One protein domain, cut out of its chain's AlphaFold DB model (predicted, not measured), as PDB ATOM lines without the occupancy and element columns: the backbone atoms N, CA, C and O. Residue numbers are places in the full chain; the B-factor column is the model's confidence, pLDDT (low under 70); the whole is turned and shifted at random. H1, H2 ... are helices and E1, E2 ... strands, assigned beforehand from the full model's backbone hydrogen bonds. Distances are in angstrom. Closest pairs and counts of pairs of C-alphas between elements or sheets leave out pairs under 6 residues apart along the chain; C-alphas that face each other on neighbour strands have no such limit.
ATOM      1  N   LEU A   3      12.177 -45.637 -36.395       90.94
ATOM      2  CA  LEU A   3      13.588 -45.850 -36.700       90.94
ATOM      3  C   LEU A   3      13.957 -47.307 -36.408       90.94
ATOM      4  O   LEU A   3      13.918 -47.752 -35.263       90.94
ATOM      5  N   TYR A   4      14.327 -48.035 -37.455       91.94
ATOM      6  CA  TYR A   4      14.721 -49.436 -37.391       91.94
ATOM      7  C   TYR A   4      16.241 -49.549 -37.244       91.94
ATOM      8  O   TYR A   4      16.987 -49.091 -38.117       91.94
ATOM      9  N   VAL A   5      16.708 -50.160 -36.153       92.25
ATOM     10  CA  VAL A   5      18.130 -50.210 -35.771       92.25
ATOM     11  C   VAL A   5      18.544 -51.635 -35.420       92.25
ATOM     12  O   VAL A   5      17.875 -52.314 -34.650       92.25
ATOM     13  N   GLY A   6      19.670 -52.100 -35.964       90.88
ATOM     14  CA  GLY A   6      20.237 -53.397 -35.594       90.88
ATOM     15  C   GLY A   6      21.022 -53.334 -34.286       90.88
ATOM     16  O   GLY A   6      21.774 -52.374 -34.073       90.88
ATOM     17  N   ASN A   7      20.900 -54.358 -33.437       84.00
ATOM     18  CA  ASN A   7      21.706 -54.442 -32.218       84.00
ATOM     19  C   ASN A   7      23.201 -54.574 -32.566       84.00
ATOM     20  O   ASN A   7      23.556 -55.318 -33.476       84.00
ATOM     21  N   ASP A   8      24.059 -53.813 -31.881       83.38
ATOM     22  CA  ASP A   8      25.517 -53.778 -32.100       83.38
ATOM     23  C   ASP A   8      25.971 -53.464 -33.540       83.38
ATOM     24  O   ASP A   8      27.033 -53.891 -33.992       83.38
ATOM     25  N   THR A   9      25.189 -52.663 -34.271       85.88
ATOM     26  CA  THR A   9      25.537 -52.216 -35.631       85.88
ATOM     27  C   THR A   9      25.880 -50.726 -35.698       85.88
ATOM     28  O   THR A   9      25.560 -49.939 -34.802       85.88
ATOM     29  N   CYS A  10      26.471 -50.307 -36.822       84.56
ATOM     30  CA  CYS A  10      26.700 -48.895 -37.148       84.56
ATOM     31  C   CYS A  10      25.407 -48.057 -37.186       84.56
ATOM     32  O   CYS A  10      25.467 -46.835 -37.057       84.56
ATOM     33  N   ALA A  11      24.235 -48.693 -37.272       85.81
ATOM     34  CA  ALA A  11      22.937 -48.031 -37.197       85.81
ATOM     35  C   ALA A  11      22.684 -47.315 -35.856       85.81
ATOM     36  O   ALA A  11      21.870 -46.394 -35.805       85.81
ATOM     37  N   ARG A  12      23.414 -47.658 -34.780       88.19
ATOM     38  CA  ARG A  12      23.353 -46.916 -33.508       88.19
ATOM     39  C   ARG A  12      23.814 -45.463 -33.629       88.19
ATOM     40  O   ARG A  12      23.380 -44.636 -32.836       88.19
ATOM     41  N   ALA A  13      24.644 -45.132 -34.622       88.25
ATOM     42  CA  ALA A  13      25.006 -43.742 -34.889       88.25
ATOM     43  C   ALA A  13      23.773 -42.914 -35.290       88.25
ATOM     44  O   ALA A  13      23.612 -41.794 -34.816       88.25
ATOM     45  N   ALA A  14      22.859 -43.483 -36.085       88.50
ATOM     46  CA  ALA A  14      21.608 -42.817 -36.446       88.50
ATOM     47  C   ALA A  14      20.673 -42.654 -35.238       88.50
ATOM     48  O   ALA A  14      20.043 -41.611 -35.102       88.50
ATOM     49  N   GLN A  15      20.632 -43.639 -34.332       90.19
ATOM     50  CA  GLN A  15      19.916 -43.509 -33.057       90.19
ATOM     51  C   GLN A  15      20.488 -42.368 -32.205       90.19
ATOM     52  O   GLN A  15      19.729 -41.570 -31.668       90.19
ATOM     53  N   LEU A  16      21.820 -42.270 -32.094       91.25
ATOM     54  CA  LEU A  16      22.469 -41.191 -31.348       91.25
ATOM     55  C   LEU A  16      22.107 -39.825 -31.939       91.25
ATOM     56  O   LEU A  16      21.637 -38.964 -31.211       91.25
ATOM     57  N   VAL A  17      22.244 -39.652 -33.258       90.44
ATOM     58  CA  VAL A  17      21.871 -38.401 -33.939       90.44
ATOM     59  C   VAL A  17      20.392 -38.065 -33.725       90.44
ATOM     60  O   VAL A  17      20.069 -36.918 -33.438       90.44
ATOM     61  N   ALA A  18      19.490 -39.046 -33.818       88.75
ATOM     62  CA  ALA A  18      18.062 -38.820 -33.598       88.75
ATOM     63  C   ALA A  18      17.746 -38.377 -32.156       88.75
ATOM     64  O   ALA A  18      16.858 -37.549 -31.960       88.75
ATOM     65  N   ASN A  19      18.491 -38.894 -31.173       89.88
ATOM     66  CA  ASN A  19      18.386 -38.478 -29.775       89.88
ATOM     67  C   ASN A  19      18.948 -37.067 -29.547       89.88
ATOM     68  O   ASN A  19      18.312 -36.275 -28.861       89.88
ATOM     69  N   GLU A  20      20.108 -36.736 -30.127       94.06
ATOM     70  CA  GLU A  20      20.728 -35.402 -30.003       94.06
ATOM     71  C   GLU A  20      19.869 -34.300 -30.638       94.06
ATOM     72  O   GLU A  20      19.834 -33.170 -30.160       94.06
ATOM     73  N   LEU A  21      19.153 -34.633 -31.713       92.06
ATOM     74  CA  LEU A  21      18.234 -33.719 -32.388       92.06
ATOM     75  C   LEU A  21      16.840 -33.654 -31.730       92.06
ATOM     76  O   LEU A  21      15.967 -32.974 -32.263       92.06
ATOM     77  N   ASP A  22      16.619 -34.368 -30.616       89.31
ATOM     78  CA  ASP A  22      15.334 -34.482 -29.902       89.31
ATOM     79  C   ASP A  22      14.143 -34.802 -30.831       89.31
ATOM     80  O   ASP A  22      13.013 -34.325 -30.684       89.31
ATOM     81  N   VAL A  23      14.397 -35.616 -31.860       87.50
ATOM     82  CA  VAL A  23      13.368 -35.971 -32.835       87.50
ATOM     83  C   VAL A  23      12.500 -37.072 -32.248       87.50
ATOM     84  O   VAL A  23      12.980 -38.154 -31.913       87.50
ATOM     85  N   ARG A  24      11.187 -36.842 -32.184       88.69
ATOM     86  CA  ARG A  24      10.232 -37.854 -31.715       88.69
ATOM     87  C   ARG A  24      10.177 -39.040 -32.675       88.69
ATOM     88  O   ARG A  24       9.613 -38.929 -33.763       88.69
ATOM     89  N   HIS A  25      10.704 -40.185 -32.254       88.50
ATOM     90  CA  HIS A  25      10.695 -41.418 -33.032       88.50
ATOM     91  C   HIS A  25      10.435 -42.651 -32.157       88.50
ATOM     92  O   HIS A  25      10.806 -42.697 -30.989       88.50
ATOM     93  N   GLU A  26       9.789 -43.658 -32.739       91.88
ATOM     94  CA  GLU A  26       9.668 -44.998 -32.166       91.88
ATOM     95  C   GLU A  26      10.885 -45.818 -32.597       91.88
ATOM     96  O   GLU A  26      11.155 -45.945 -33.794       91.88
ATOM     97  N   LEU A  27      11.628 -46.367 -31.638       91.88
ATOM     98  CA  LEU A  27      12.779 -47.215 -31.917       91.88
ATOM     99  C   LEU A  27      12.336 -48.675 -32.043       91.88
ATOM    100  O   LEU A  27      11.755 -49.229 -31.110       91.88
ATOM    101  N   VAL A  28      12.647 -49.306 -33.173       93.12
ATOM    102  CA  VAL A  28      12.356 -50.721 -33.428       93.12
ATOM    103  C   VAL A  28      13.670 -51.450 -33.665       93.12
ATOM    104  O   VAL A  28      14.435 -51.097 -34.564       93.12
ATOM    105  N   TYR A  29      13.945 -52.480 -32.869       92.94
ATOM    106  CA  TYR A  29      15.166 -53.257 -33.048       92.94
ATOM    107  C   TYR A  29      14.990 -54.290 -34.153       92.94
ATOM    108  O   TYR A  29      13.933 -54.901 -34.276       92.94
ATOM    109  N   VAL A  30      16.028 -54.487 -34.956       91.62
ATOM    110  CA  VAL A  30      16.059 -55.501 -36.011       91.62
ATOM    111  C   VAL A  30      17.160 -56.497 -35.696       91.62
ATOM    112  O   VAL A  30      18.324 -56.126 -35.543       91.62
ATOM    113  N   ASP A  31      16.810 -57.771 -35.634       90.50
ATOM    114  CA  ASP A  31      17.803 -58.830 -35.661       90.50
ATOM    115  C   ASP A  31      18.305 -58.980 -37.102       90.50
ATOM    116  O   ASP A  31      17.585 -59.389 -38.012       90.50
ATOM    117  N   VAL A  32      19.563 -58.612 -37.335       84.06
ATOM    118  CA  VAL A  32      20.169 -58.650 -38.670       84.06
ATOM    119  C   VAL A  32      20.451 -60.070 -39.168       84.06
ATOM    120  O   VAL A  32      20.693 -60.228 -40.366       84.06
ATOM    121  N   LEU A  33      20.410 -61.085 -38.298       86.44
ATOM    122  CA  LEU A  33      20.578 -62.493 -38.655       86.44
ATOM    123  C   LEU A  33      19.237 -63.122 -39.030       86.44
ATOM    124  O   LEU A  33      19.117 -63.694 -40.111       86.44
ATOM    125  N   THR A  34      18.228 -62.985 -38.167       88.94
ATOM    126  CA  THR A  34      16.898 -63.581 -38.395       88.94
ATOM    127  C   THR A  34      15.978 -62.709 -39.243       88.94
ATOM    128  O   THR A  34      14.956 -63.190 -39.725       88.94
ATOM    129  N   LYS A  35      16.343 -61.437 -39.452       86.38
ATOM    130  CA  LYS A  35      15.545 -60.413 -40.149       86.38
ATOM    131  C   LYS A  35      14.193 -60.136 -39.485       86.38
ATOM    132  O   LYS A  35      13.321 -59.522 -40.094       86.38
ATOM    133  N   ALA A  36      14.035 -60.537 -38.228       89.62
ATOM    134  CA  ALA A  36      12.865 -60.221 -37.430       89.62
ATOM    135  C   ALA A  36      13.034 -58.863 -36.745       89.62
ATOM    136  O   ALA A  36      14.118 -58.499 -36.280       89.62
ATOM    137  N   THR A  37      11.945 -58.111 -36.662       91.25
ATOM    138  CA  THR A  37      11.883 -56.914 -35.823       91.25
ATOM    139  C   THR A  37      11.502 -57.282 -34.386       91.25
ATOM    140  O   THR A  37      10.876 -58.314 -34.143       91.25
ATOM    141  N   SER A  38      11.809 -56.416 -33.418       90.25
ATOM    142  CA  SER A  38      11.407 -56.571 -32.010       90.25
ATOM    143  C   SER A  38       9.896 -56.678 -31.825       90.25
ATOM    144  O   SER A  38       9.431 -57.202 -30.819       90.25
ATOM    145  N   ASN A  39       9.136 -56.195 -32.805       86.25
ATOM    146  CA  ASN A  39       7.680 -56.198 -32.805       86.25
ATOM    147  C   ASN A  39       7.105 -57.466 -33.470       86.25
ATOM    148  O   ASN A  39       5.891 -57.595 -33.587       86.25
ATOM    149  N   GLY A  40       7.962 -58.396 -33.910       87.38
ATOM    150  CA  GLY A  40       7.571 -59.655 -34.547       87.38
ATOM    151  C   GLY A  40       7.248 -59.552 -36.041       87.38
ATOM    152  O   GLY A  40       6.868 -60.550 -36.645       87.38
ATOM    153  N   GLU A  41       7.401 -58.376 -36.654       86.81
ATOM    154  CA  GLU A  41       7.216 -58.182 -38.097       86.81
ATOM    155  C   GLU A  41       8.472 -58.610 -38.876       86.81
ATOM    156  O   GLU A  41       9.597 -58.432 -38.394       86.81
ATOM    157  N   ASP A  42       8.286 -59.122 -40.094       89.00
ATOM    158  CA  ASP A  42       9.376 -59.414 -41.032       89.00
ATOM    159  C   ASP A  42       9.949 -58.112 -41.609       89.00
ATOM    160  O   ASP A  42       9.248 -57.335 -42.271       89.00
ATOM    161  N   PHE A  43      11.244 -57.884 -41.388       89.00
ATOM    162  CA  PHE A  43      11.931 -56.682 -41.839       89.00
ATOM    163  C   PHE A  43      11.995 -56.556 -43.368       89.00
ATOM    164  O   PHE A  43      12.059 -55.434 -43.872       89.00
ATOM    165  N   ALA A  44      11.899 -57.657 -44.122       87.75
ATOM    166  CA  ALA A  44      11.867 -57.626 -45.588       87.75
ATOM    167  C   ALA A  44      10.680 -56.819 -46.135       87.75
ATOM    168  O   ALA A  44      10.768 -56.195 -47.194       87.75
ATOM    169  N   THR A  45       9.569 -56.803 -45.395       85.56
ATOM    170  CA  THR A  45       8.350 -56.076 -45.781       85.56
ATOM    171  C   THR A  45       8.520 -54.557 -45.699       85.56
ATOM    172  O   THR A  45       7.862 -53.822 -46.447       85.56
ATOM    173  N   ILE A  46       9.427 -54.112 -44.820       84.88
ATOM    174  CA  ILE A  46       9.798 -52.719 -44.562       84.88
ATOM    175  C   ILE A  46      10.936 -52.307 -45.499       84.88
ATOM    176  O   ILE A  46      10.809 -51.330 -46.231       84.88
ATOM    177  N   ASN A  47      12.027 -53.076 -45.508       82.88
ATOM    178  CA  ASN A  47      13.179 -52.867 -46.373       82.88
ATOM    179  C   ASN A  47      13.533 -54.163 -47.121       82.88
ATOM    180  O   ASN A  47      14.217 -55.018 -46.551       82.88
ATOM    181  N   PRO A  48      13.184 -54.288 -48.415       83.19
ATOM    182  CA  PRO A  48      13.562 -55.441 -49.233       83.19
ATOM    183  C   PRO A  48      15.080 -55.651 -49.342       83.19
ATOM    184  O   PRO A  48      15.532 -56.760 -49.613       83.19
ATOM    185  N   LEU A  49      15.883 -54.602 -49.121       84.94
ATOM    186  CA  LEU A  49      17.343 -54.695 -49.110       84.94
ATOM    187  C   LEU A  49      17.891 -55.255 -47.787       84.94
ATOM    188  O   LEU A  49      19.062 -55.616 -47.728       84.94
ATOM    189  N   LEU A  50      17.069 -55.341 -46.735       86.19
ATOM    190  CA  LEU A  50      17.423 -55.897 -45.423       86.19
ATOM    191  C   LEU A  50      18.602 -55.198 -44.719       86.19
ATOM    192  O   LEU A  50      19.291 -55.816 -43.898       86.19
ATOM    193  N   TYR A  51      18.812 -53.911 -45.013       84.00
ATOM    194  CA  TYR A  51      19.827 -53.060 -44.383       84.00
ATOM    195  C   TYR A  51      19.242 -52.154 -43.298       84.00
ATOM    196  O   TYR A  51      18.093 -51.715 -43.375       84.00
ATOM    197  N   VAL A  52      20.086 -51.843 -42.315       88.25
ATOM    198  CA  VAL A  52      19.843 -50.875 -41.239       88.25
ATOM    199  C   VAL A  52      20.923 -49.779 -41.271       88.25
ATOM    200  O   VAL A  52      22.048 -50.077 -41.682       88.25
ATOM    201  N   PRO A  53      20.635 -48.555 -40.788       89.88
ATOM    202  CA  PRO A  53      19.339 -48.091 -40.283       89.88
ATOM    203  C   PRO A  53      18.326 -47.851 -41.411       89.88
ATOM    204  O   PRO A  53      18.690 -47.468 -42.523       89.88
ATOM    205  N   ALA A  54      17.044 -48.043 -41.101       88.44
ATOM    206  CA  ALA A  54      15.939 -47.662 -41.978       88.44
ATOM    207  C   ALA A  54      14.969 -46.754 -41.218       88.44
ATOM    208  O   ALA A  54      14.669 -47.007 -40.051       88.44
ATOM    209  N   LEU A  55      14.474 -45.705 -41.869       87.88
ATOM    210  CA  LEU A  55      13.539 -44.759 -41.267       87.88
ATOM    211  C   LEU A  55      12.202 -44.773 -42.009       87.88
ATOM    212  O   LEU A  55      12.175 -44.646 -43.229       87.88
ATOM    213  N   ARG A  56      11.101 -44.889 -41.262       84.25
ATOM    214  CA  ARG A  56       9.726 -44.779 -41.760       84.25
ATOM    215  C   ARG A  56       9.105 -43.475 -41.270       84.25
ATOM    216  O   ARG A  56       8.991 -43.258 -40.061       84.25
ATOM    217  N   LEU A  57       8.709 -42.619 -42.204       81.81
ATOM    218  CA  LEU A  57       8.045 -41.343 -41.936       81.81
ATOM    219  C   LEU A  57       6.521 -41.532 -41.864       81.81
ATOM    220  O   LEU A  57       5.981 -42.412 -42.531       81.81
ATOM    221  N   ASP A  58       5.838 -40.712 -41.060       71.25
ATOM    222  CA  ASP A  58       4.384 -40.832 -40.847       71.25
ATOM    223  C   ASP A  58       3.556 -40.019 -41.863       71.25
ATOM    224  O   ASP A  58       2.377 -40.300 -42.038       71.25
ATOM    225  N   ASN A  59       4.149 -39.000 -42.509       58.50
ATOM    226  CA  ASN A  59       3.399 -37.857 -43.056       58.50
ATOM    227  C   ASN A  59       3.702 -37.478 -44.519       58.50
ATOM    228  O   ASN A  59       3.584 -36.304 -44.854       58.50
ATOM    229  N   TYR A  60       4.044 -38.413 -45.406       47.91
ATOM    230  CA  TYR A  60       3.914 -38.121 -46.841       47.91
ATOM    231  C   TYR A  60       2.996 -39.125 -47.526       47.91
ATOM    232  O   TYR A  60       3.225 -40.333 -47.531       47.91
ATOM    233  N   ASP A  61       1.901 -38.553 -48.020       45.81
ATOM    234  CA  ASP A  61       0.873 -39.149 -48.850       45.81
ATOM    235  C   ASP A  61       1.525 -39.883 -50.040       45.81
ATOM    236  O   ASP A  61       2.429 -39.367 -50.693       45.81
ATOM    237  N   GLN A  62       1.059 -41.104 -50.286       43.88
ATOM    238  CA  GLN A  62       1.317 -41.980 -51.437       43.88
ATOM    239  C   GLN A  62       2.700 -42.607 -51.683       43.88
ATOM    240  O   GLN A  62       2.719 -43.628 -52.366       43.88
ATOM    241  N   ASP A  63       3.808 -42.178 -51.077       45.34
ATOM    242  CA  ASP A  63       5.100 -42.848 -51.303       45.34
ATOM    243  C   ASP A  63       5.818 -43.195 -49.994       45.34
ATOM    244  O   ASP A  63       6.245 -42.343 -49.219       45.34
ATOM    245  N   HIS A  64       5.964 -44.497 -49.732       47.22
ATOM    246  CA  HIS A  64       6.738 -45.035 -48.612       47.22
ATOM    247  C   HIS A  64       8.237 -44.758 -48.844       47.22
ATOM    248  O   HIS A  64       8.994 -45.648 -49.244       47.22
ATOM    249  N   HIS A  65       8.659 -43.509 -48.647       48.97
ATOM    250  CA  HIS A  65      10.054 -43.095 -48.694       48.97
ATOM    251  C   HIS A  65      10.758 -43.624 -47.447       48.97
ATOM    252  O   HIS A  65      10.508 -43.179 -46.325       48.97
ATOM    253  N   TYR A  66      11.635 -44.598 -47.655       53.72
ATOM    254  CA  TYR A  66      12.508 -45.106 -46.616       53.72
ATOM    255  C   TYR A  66      13.869 -44.443 -46.796       53.72
ATOM    256  O   TYR A  66      14.544 -44.633 -47.807       53.72
ATOM    257  N   LEU A  67      14.292 -43.646 -45.815       50.84
ATOM    258  CA  LEU A  67      15.663 -43.152 -45.812       50.84
ATOM    259  C   LEU A  67      16.576 -44.317 -45.419       50.84
ATOM    260  O   LEU A  67      16.600 -44.743 -44.260       50.84
ATOM    261  N   PHE A  68      17.295 -44.845 -46.405       54.34
ATOM    262  CA  PHE A  68      18.322 -45.857 -46.217       54.34
ATOM    263  C   PHE A  68      19.665 -45.164 -46.058       54.34
ATOM    264  O   PHE A  68      20.262 -44.698 -47.027       54.34
ATOM    265  N   LEU A  69      20.170 -45.109 -44.830       48.59
ATOM    266  CA  LEU A  69      21.566 -44.755 -44.635       48.59
ATOM    267  C   LEU A  69      22.345 -46.053 -44.832       48.59
ATOM    268  O   LEU A  69      22.288 -46.915 -43.966       48.59
ATOM    269  N   LEU A  70      22.984 -46.243 -45.991       50.56
ATOM    270  CA  LEU A  70      24.374 -46.712 -46.137       50.56
ATOM    271  C   LEU A  70      24.698 -47.175 -47.570       50.56
ATOM    272  O   LEU A  70      23.866 -47.712 -48.299       50.56
ATOM    273  N   GLY A  71      25.960 -46.939 -47.946       40.78
ATOM    274  CA  GLY A  71      26.544 -47.202 -49.256       40.78
ATOM    275  C   GLY A  71      26.460 -48.648 -49.732       40.78
ATOM    276  O   GLY A  71      26.488 -49.603 -48.957       40.78
ATOM    277  N   ARG A  72      26.429 -48.803 -51.059       39.06
ATOM    278  CA  ARG A  72      26.570 -50.109 -51.706       39.06
ATOM    279  C   ARG A  72      27.928 -50.731 -51.351       39.06
ATOM    280  O   ARG A  72      28.937 -50.029 -51.435       39.06
ATOM    281  N   PRO A  73      28.005 -52.048 -51.094       39.66
ATOM    282  CA  PRO A  73      29.266 -52.763 -51.190       39.66
ATOM    283  C   PRO A  73      29.681 -52.792 -52.668       39.66
ATOM    284  O   PRO A  73      29.284 -53.663 -53.439       39.66
ATOM    285  N   GLY A  74      30.438 -51.780 -53.090       41.38
ATOM    286  CA  GLY A  74      31.211 -51.833 -54.323       41.38
ATOM    287  C   GLY A  74      32.391 -52.799 -54.159       41.38
ATOM    288  O   GLY A  74      32.862 -53.018 -53.037       41.38
ATOM    289  N   PRO A  75      32.892 -53.401 -55.249       41.81
ATOM    290  CA  PRO A  75      33.996 -54.342 -55.172       41.81
ATOM    291  C   PRO A  75      35.263 -53.613 -54.700       41.81
ATOM    292  O   PRO A  75      35.857 -52.833 -55.431       41.81
ATOM    293  N   ARG A  76      35.669 -53.892 -53.458       47.62
ATOM    294  CA  ARG A  76      37.012 -53.686 -52.890       47.62
ATOM    295  C   ARG A  76      37.735 -52.373 -53.237       47.62
ATOM    296  O   ARG A  76      38.848 -52.454 -53.734       47.62
ATOM    297  N   ILE A  77      37.214 -51.197 -52.890       38.62
ATOM    298  CA  ILE A  77      38.069 -50.045 -52.530       38.62
ATOM    299  C   ILE A  77      37.296 -49.190 -51.518       38.62
ATOM    300  O   ILE A  77      36.291 -48.579 -51.863       38.62
ATOM    301  N   TRP A  78      37.742 -49.162 -50.260       34.84
ATOM    302  CA  TRP A  78      37.276 -48.180 -49.278       34.84
ATOM    303  C   TRP A  78      37.848 -46.815 -49.686       34.84
ATOM    304  O   TRP A  78      39.018 -46.533 -49.436       34.84
ATOM    305  N   ASN A  79      37.050 -45.980 -50.350       34.31
ATOM    306  CA  ASN A  79      37.303 -44.545 -50.414       34.31
ATOM    307  C   ASN A  79      36.150 -43.814 -49.713       34.31
ATOM    308  O   ASN A  79      34.998 -44.239 -49.755       34.31
ATOM    309  N   ALA A  80      36.474 -42.738 -48.997       34.38
ATOM    310  CA  ALA A  80      35.554 -42.003 -48.126       34.38
ATOM    311  C   ALA A  80      34.483 -41.185 -48.885       34.38
ATOM    312  O   ALA A  80      33.865 -40.290 -48.317       34.38
ATOM    313  N   SER A  81      34.240 -41.497 -50.157       38.09
ATOM    314  CA  SER A  81      33.293 -40.804 -51.030       38.09
ATOM    315  C   SER A  81      32.072 -41.689 -51.273       38.09
ATOM    316  O   SER A  81      31.786 -42.093 -52.397       38.09
ATOM    317  N   THR A  82      31.368 -42.061 -50.204       38.69
ATOM    318  CA  THR A  82      30.115 -42.817 -50.328       38.69
ATOM    319  C   THR A  82      28.981 -41.850 -50.658       38.69
ATOM    320  O   THR A  82      28.675 -40.957 -49.873       38.69
ATOM    321  N   ALA A  83      28.381 -42.012 -51.838       38.69
ATOM    322  CA  ALA A  83      27.241 -41.224 -52.288       38.69
ATOM    323  C   ALA A  83      25.998 -41.493 -51.419       38.69
ATOM    324  O   ALA A  83      25.622 -42.645 -51.190       38.69
ATOM    325  N   TRP A  84      25.374 -40.411 -50.951       39.50
ATOM    326  CA  TRP A  84      24.121 -40.393 -50.197       39.50
ATOM    327  C   TRP A  84      22.941 -40.587 -51.158       39.50
ATOM    328  O   TRP A  84      22.866 -39.883 -52.162       39.50
ATOM    329  N   TYR A  85      22.023 -41.514 -50.874       42.53
ATOM    330  CA  TYR A  85      20.806 -41.682 -51.677       42.53
ATOM    331  C   TYR A  85      19.569 -41.859 -50.796       42.53
ATOM    332  O   TYR A  85      19.534 -42.735 -49.934       42.53
ATOM    333  N   LEU A  86      18.533 -41.063 -51.076       42.34
ATOM    334  CA  LEU A  86      17.150 -41.387 -50.727       42.34
ATOM    335  C   LEU A  86      16.631 -42.431 -51.730       42.34
ATOM    336  O   LEU A  86      16.884 -42.324 -52.933       42.34
ATOM    337  N   GLY A  87      15.941 -43.464 -51.242       49.88
ATOM    338  CA  GLY A  87      15.411 -44.550 -52.068       49.88
ATOM    339  C   GLY A  87      13.975 -44.906 -51.692       49.88
ATOM    340  O   GLY A  87      13.576 -44.804 -50.534       49.88
ATOM    341  N   THR A  88      13.181 -45.323 -52.674       46.75
ATOM    342  CA  THR A  88      11.821 -45.839 -52.457       46.75
ATOM    343  C   THR A  88      11.818 -47.369 -52.430       46.75
ATOM    344  O   THR A  88      12.835 -48.017 -52.696       46.75
ATOM    345  N   ARG A  89      10.663 -47.970 -52.114       40.62
ATOM    346  CA  ARG A  89      10.438 -49.427 -51.989       40.62
ATOM    347  C   ARG A  89      10.913 -50.266 -53.194       40.62
ATOM    348  O   ARG A  89      11.105 -51.468 -53.057       40.62
TER     349      ARG A  89
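Overview. This is residues 3 to 89 of the 100 residues of an uncharacterized protein of Trichoderma gamsii (UniProt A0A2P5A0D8). With little regular structure, this is a small sheet with one helix, H1, over one face, and long loops; residues 75 to 80 stick out. Of 87 printed residues, 25 are in named elements, E1, H1, E2, E3 and E4 along the chain, class mixed. The mixed sheet runs E2 E1 E3 E4. The whole is compact, radius of gyration of the C-alphas 13.5 A, spans 36 by 29 by 29 A.

Along the chain. Find C-alpha 3 at (13.588, -45.850, -36.700), where E1, residues 3 to 6, begins. Next come H1, residues 12 to 20, 12.3 A long, E2, 26 to 30, 12.9 A, and E3, 54 to 56. E4, 65 to 68, ends at (18.322, -45.857, -46.217).

Arrangement. E1, H1 and E2 form a right-handed strand-helix-strand unit, parallel neighbour strands with a helix between; see N 3 and O 26, 2.8 A. H1, every O i to N i+4 pair within hydrogen-bond range, is on the sheet at height 9.9 A; its closest C-alphas with E1 are Arg 12 and Val 5, 6.6 A. E3 is antiparallel to E1, N 4 and O 54 at 2.8 A, and forms a hairpin with E4, N 55 and O 67 at 3.3 A.

Size, cuts and confidence. The printed part has no cut. E2 to E3 is a long link. Residues 59 to 89 have pLDDT under 70.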